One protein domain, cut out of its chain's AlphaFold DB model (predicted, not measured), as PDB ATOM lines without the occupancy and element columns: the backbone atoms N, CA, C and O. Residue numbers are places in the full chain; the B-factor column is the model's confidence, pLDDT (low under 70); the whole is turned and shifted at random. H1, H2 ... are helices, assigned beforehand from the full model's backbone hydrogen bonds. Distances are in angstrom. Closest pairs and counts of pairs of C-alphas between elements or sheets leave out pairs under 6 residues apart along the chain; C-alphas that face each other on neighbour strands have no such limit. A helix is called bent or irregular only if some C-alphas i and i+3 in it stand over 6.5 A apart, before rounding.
ATOM      1  N   SER A  87      46.010  15.150 -49.208       85.19
ATOM      2  CA  SER A  87      47.210  15.780 -48.651       85.19
ATOM      3  C   SER A  87      48.456  14.967 -49.019       85.19
ATOM      4  O   SER A  87      48.386  13.739 -49.100       85.19
ATOM      5  N   ASP A  88      49.618  15.618 -49.118       84.62
ATOM      6  CA  ASP A  88      50.905  14.937 -49.350       84.62
ATOM      7  C   ASP A  88      51.154  13.802 -48.348       84.62
ATOM      8  O   ASP A  88      51.670  12.737 -48.689       84.62
ATOM      9  N   LYS A  89      50.730  14.007 -47.095       85.69
ATOM     10  CA  LYS A  89      50.803  12.994 -46.045       85.69
ATOM     11  C   LYS A  89      49.936  11.775 -46.363       85.69
ATOM     12  O   LYS A  89      50.429  10.656 -46.283       85.69
ATOM     13  N   ALA A  90      48.677  11.990 -46.743       77.12
ATOM     14  CA  ALA A  90      47.765  10.904 -47.102       77.12
ATOM     15  C   ALA A  90      48.307  10.103 -48.296       77.12
ATOM     16  O   ALA A  90      48.303   8.876 -48.265       77.12
ATOM     17  N   SER A  91      48.855  10.789 -49.300       85.38
ATOM     18  CA  SER A  91      49.497  10.158 -50.457       85.38
ATOM     19  C   SER A  91      50.679   9.265 -50.071       85.38
ATOM     20  O   SER A  91      50.814   8.157 -50.590       85.38
ATOM     21  N   ASN A  92      51.529   9.715 -49.146       87.00
ATOM     22  CA  ASN A  92      52.667   8.924 -48.670       87.00
ATOM     23  C   ASN A  92      52.230   7.717 -47.832       87.00
ATOM     24  O   ASN A  92      52.741   6.615 -48.038       87.00
ATOM     25  N   ASP A  93      51.255   7.903 -46.942       77.50
ATOM     26  CA  ASP A  93      50.707   6.826 -46.115       77.50
ATOM     27  C   ASP A  93      50.068   5.731 -46.991       77.50
ATOM     28  O   ASP A  93      50.326   4.545 -46.787       77.50
ATOM     29  N   MET A  94      49.303   6.106 -48.026       82.12
ATOM     30  CA  MET A  94      48.699   5.146 -48.959       82.12
ATOM     31  C   MET A  94      49.741   4.324 -49.721       82.12
ATOM     32  O   MET A  94      49.559   3.119 -49.879       82.12
ATOM     33  N   LYS A  95      50.853   4.935 -50.153       84.19
ATOM     34  CA  LYS A  95      51.950   4.202 -50.808       84.19
ATOM     35  C   LYS A  95      52.576   3.171 -49.872       84.19
ATOM     36  O   LYS A  95      52.792   2.036 -50.277       84.19
ATOM     37  N   LEU A  96      52.842   3.557 -48.623       82.44
ATOM     38  CA  LEU A  96      53.409   2.655 -47.618       82.44
ATOM     39  C   LEU A  96      52.477   1.471 -47.336       82.44
ATOM     40  O   LEU A  96      52.928   0.327 -47.323       82.44
ATOM     41  N   ILE A  97      51.183   1.746 -47.150       74.81
ATOM     42  CA  ILE A  97      50.176   0.716 -46.888       74.81
ATOM     43  C   ILE A  97      50.039  -0.207 -48.097       74.81
ATOM     44  O   ILE A  97      50.114  -1.415 -47.921       74.81
ATOM     45  N   SER A  98      49.923   0.340 -49.311       75.94
ATOM     46  CA  SER A  98      49.778  -0.455 -50.535       75.94
ATOM     47  C   SER A  98      50.910  -1.466 -50.706       75.94
ATOM     48  O   SER A  98      50.645  -2.609 -51.061       75.94
ATOM     49  N   THR A  99      52.154  -1.064 -50.433       79.56
ATOM     50  CA  THR A  99      53.309  -1.970 -50.472       79.56
ATOM     51  C   THR A  99      53.242  -3.016 -49.357       79.56
ATOM     52  O   THR A  99      53.526  -4.186 -49.584       79.56
ATOM     53  N   ALA A 100      52.852  -2.618 -48.143       73.44
ATOM     54  CA  ALA A 100      52.765  -3.526 -46.999       73.44
ATOM     55  C   ALA A 100      51.620  -4.549 -47.117       73.44
ATOM     56  O   ALA A 100      51.681  -5.610 -46.499       73.44
ATOM     57  N   THR A 101      50.578  -4.230 -47.886       73.06
ATOM     58  CA  THR A 101      49.393  -5.075 -48.088       73.06
ATOM     59  C   THR A 101      49.360  -5.733 -49.466       73.06
ATOM     60  O   THR A 101      48.307  -6.204 -49.893       73.06
ATOM     61  N   GLU A 102      50.477  -5.748 -50.194       82.31
ATOM     62  CA  GLU A 102      50.540  -6.373 -51.513       82.31
ATOM     63  C   GLU A 102      50.195  -7.871 -51.415       82.31
ATOM     64  O   GLU A 102      50.757  -8.612 -50.609       82.31
ATOM     65  N   GLY A 103      49.214  -8.315 -52.206       77.88
ATOM     66  CA  GLY A 103      48.709  -9.694 -52.180       77.88
ATOM     67  C   GLY A 103      47.735 -10.021 -51.039       77.88
ATOM     68  O   GLY A 103      47.295 -11.167 -50.934       77.88
ATOM     69  N   LEU A 104      47.365  -9.048 -50.200       78.56
ATOM     70  CA  LEU A 104      46.345  -9.230 -49.168       78.56
ATOM     71  C   LEU A 104      44.940  -9.228 -49.791       78.56
ATOM     72  O   LEU A 104      44.546  -8.288 -50.479       78.56
ATOM     73  N   ASP A 105      44.158 -10.266 -49.503       82.69
ATOM     74  CA  ASP A 105      42.725 -10.293 -49.803       82.69
ATOM     75  C   ASP A 105      41.973  -9.496 -48.730       82.69
ATOM     76  O   ASP A 105      41.829  -9.928 -47.580       82.69
ATOM     77  N   PHE A 106      41.515  -8.306 -49.112       75.94
ATOM     78  CA  PHE A 106      40.846  -7.390 -48.199       75.94
ATOM     79  C   PHE A 106      39.502  -7.936 -47.697       75.94
ATOM     80  O   PHE A 106      39.150  -7.725 -46.538       75.94
ATOM     81  N   GLU A 107      38.762  -8.685 -48.520       81.75
ATOM     82  CA  GLU A 107      37.488  -9.274 -48.105       81.75
ATOM     83  C   GLU A 107      37.715 -10.353 -47.044       81.75
ATOM     84  O   GLU A 107      37.013 -10.399 -46.026       81.75
ATOM     85  N   LYS A 108      38.733 -11.196 -47.249       80.44
ATOM     86  CA  LYS A 108      39.146 -12.187 -46.255       80.44
ATOM     87  C   LYS A 108      39.586 -11.516 -44.954       80.44
ATOM     88  O   LYS A 108      39.119 -11.912 -43.889       80.44
ATOM     89  N   TYR A 109      40.402 -10.469 -45.039       75.19
ATOM     90  CA  TYR A 109      40.825  -9.694 -43.871       75.19
ATOM     91  C   TYR A 109      39.633  -9.157 -43.063       75.19
ATOM     92  O   TYR A 109      39.599  -9.308 -41.843       75.19
ATOM     93  N   LEU A 110      38.616  -8.597 -43.726       75.12
ATOM     94  CA  LEU A 110      37.411  -8.113 -43.047       75.12
ATOM     95  C   LEU A 110      36.599  -9.241 -42.392       75.12
ATOM     96  O   LEU A 110      36.040  -9.047 -41.310       75.12
ATOM     97  N   LYS A 111      36.521 -10.416 -43.029       78.88
ATOM     98  CA  LYS A 111      35.853 -11.599 -42.461       78.88
ATOM     99  C   LYS A 111      36.557 -12.086 -41.199       78.88
ATOM    100  O   LYS A 111      35.883 -12.327 -40.197       78.88
ATOM    101  N   ASP A 112      37.882 -12.185 -41.242       75.00
ATOM    102  CA  ASP A 112      38.696 -12.610 -40.103       75.00
ATOM    103  C   ASP A 112      38.578 -11.598 -38.952       75.00
ATOM    104  O   ASP A 112      38.261 -11.981 -37.826       75.00
ATOM    105  N   LEU A 113      38.659 -10.297 -39.253       72.06
ATOM    106  CA  LEU A 113      38.447  -9.230 -38.272       72.06
ATOM    107  C   LEU A 113      37.054  -9.303 -37.627       72.06
ATOM    108  O   LEU A 113      36.919  -9.200 -36.409       72.06
ATOM    109  N   LYS A 114      35.997  -9.511 -38.422       73.88
ATOM    110  CA  LYS A 114      34.630  -9.662 -37.901       73.88
ATOM    111  C   LYS A 114      34.514 -10.871 -36.975       73.88
ATOM    112  O   LYS A 114      33.865 -10.777 -35.935       73.88
ATOM    113  N   LYS A 115      35.114 -12.001 -37.353       75.75
ATOM    114  CA  LYS A 115      35.111 -13.222 -36.545       75.75
ATOM    115  C   LYS A 115      35.806 -12.989 -35.206       75.75
ATOM    116  O   LYS A 115      35.228 -13.316 -34.176       75.75
ATOM    117  N   GLU A 116      36.972 -12.351 -35.205       69.00
ATOM    118  CA  GLU A 116      37.692 -12.010 -33.972       69.00
ATOM    119  C   GLU A 116      36.894 -11.075 -33.058       69.00
ATOM    120  O   GLU A 116      36.916 -11.233 -31.836       69.00
ATOM    121  N   LEU A 117      36.160 -10.116 -33.627       62.22
ATOM    122  CA  LEU A 117      35.300  -9.220 -32.852       62.22
ATOM    123  C   LEU A 117      34.134  -9.968 -32.183       62.22
ATOM    124  O   LEU A 117      33.812  -9.664 -31.038       62.22
ATOM    125  N   ILE A 118      33.542 -10.958 -32.859       70.44
ATOM    126  CA  ILE A 118      32.431 -11.773 -32.330       70.44
ATOM    127  C   ILE A 118      32.933 -12.811 -31.310       70.44
ATOM    128  O   ILE A 118      32.362 -12.956 -30.235       70.44
ATOM    129  N   GLU A 119      34.025 -13.524 -31.598       64.00
ATOM    130  CA  GLU A 119      34.553 -14.582 -30.719       64.00
ATOM    131  C   GLU A 119      35.114 -14.038 -29.394       64.00
ATOM    132  O   GLU A 119      35.067 -14.709 -28.357       64.00
ATOM    133  N   ASN A 120      35.623 -12.803 -29.398       54.53
ATOM    134  CA  ASN A 120      36.026 -12.114 -28.172       54.53
ATOM    135  C   ASN A 120      34.837 -11.699 -27.290       54.53
ATOM    136  O   ASN A 120      35.029 -11.477 -26.090       54.53
ATOM    137  N   ASP A 121      33.629 -11.640 -27.849       46.97
ATOM    138  CA  ASP A 121      32.394 -11.364 -27.114       46.97
ATOM    139  C   ASP A 121      31.909 -12.621 -26.359       46.97
ATOM    140  O   ASP A 121      31.592 -12.570 -25.168       46.97
ATOM    141  N   GLU A 122      31.983 -13.800 -26.990       52.78
ATOM    142  CA  GLU A 122      31.540 -15.072 -26.392       52.78
ATOM    143  C   GLU A 122      32.426 -15.554 -25.227       52.78
ATOM    144  O   GLU A 122      31.939 -16.149 -24.261       52.78
ATOM    145  N   ARG A 123      33.737 -15.280 -25.268       49.66
ATOM    146  CA  ARG A 123      34.679 -15.716 -24.218       49.66
ATOM    147  C   ARG A 123      34.571 -14.929 -22.910       49.66
ATOM    148  O   ARG A 123      34.985 -15.447 -21.874       49.66
ATOM    149  N   LYS A 124      33.994 -13.723 -22.915       44.72
ATOM    150  CA  LYS A 124      33.785 -12.911 -21.699       44.72
ATOM    151  C   LYS A 124      32.440 -13.159 -21.001       44.72
ATOM    152  O   LYS A 124      32.245 -12.668 -19.897       44.72
ATOM    153  N   GLY A 125      31.540 -13.953 -21.591       39.94
ATOM    154  CA  GLY A 125      30.244 -14.323 -21.000       39.94
ATOM    155  C   GLY A 125      30.254 -15.548 -20.071       39.94
ATOM    156  O   GLY A 125      29.194 -15.949 -19.597       39.94
ATOM    157  N   ARG A 126      31.418 -16.171 -19.822       39.50
ATOM    158  CA  ARG A 126      31.587 -17.341 -18.928       39.50
ATOM    159  C   ARG A 126      32.392 -17.048 -17.648       39.50
ATOM    160  O   ARG A 126      32.876 -17.986 -17.018       39.50
ATOM    161  N   GLY A 127      32.544 -15.776 -17.279       33.81
ATOM    162  CA  GLY A 127      33.170 -15.334 -16.025       33.81
ATOM    163  C   GLY A 127      32.169 -14.665 -15.105       33.81
ATOM    164  O   GLY A 127      31.418 -13.810 -15.620       33.81
TER     165      GLY A 127
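AT A GLANCE: This is residues 87 to 127 of the 127 residues of an uncharacterized protein of Lactobacillus helveticus (strain H10) (UniProt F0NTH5). A long helix, H2, and a shorter helix, H1, form an open L, joined at the corner by a turn of chain at residues 101 to 105, with no packing of one helix on the other. Beyond the far end of H2 the chain runs on as a short tail, residues 123 to 127. The printed part has 41 residues with two named helices, H1 then H2 along the chain, and no named strand; its class is all helix. It is extended, with a radius of gyration of the C-alphas of 16.0 A, and spans 48 by 22 by 12 A.

HOW THE PARTS SIT: H2, residues 106 to 122, and H1, residues 88 to 100, are apart: no C-alpha of the one is within 8 A of the other. H2 runs mainly toward higher z, with a component of 0.94 of its N-to-C direction along z. H1 runs mainly toward lower y, with a component of -0.99 along y. Residues 87 to 127, of which 88 to 100 belong to H1 and 106 to 122 to H2, stand free: each C-alpha is more than 10 A from those 8 or more residues away along the chain. Each O i to N i+4 pair of H1 is within hydrogen-bond range, and 12 of 13 are in H2. Neither helix is bent or irregular.

IN THESE COORDINATES: H2 has 17 residues and measures 24.9 A, from C-alpha 106 at (40.846, -7.390, -48.199) to C-alpha 122 at (31.540, -15.072, -26.392). H1 has 13 residues and measures 18.7 A; its C-alpha 88 is at (50.905, 14.937, -49.350).

THE WHOLE: The two C-alphas farthest apart, those of Asp 88 and Gly 127, are 48.4 A apart. The printed part has no cut, and Gly 127 is the chain's last residue. The link from H1 to H2, five residues, is tight. The mean pLDDT of the printed part is 71.2; residues 116 to 117 and 119 to 127 are under 70 in this model.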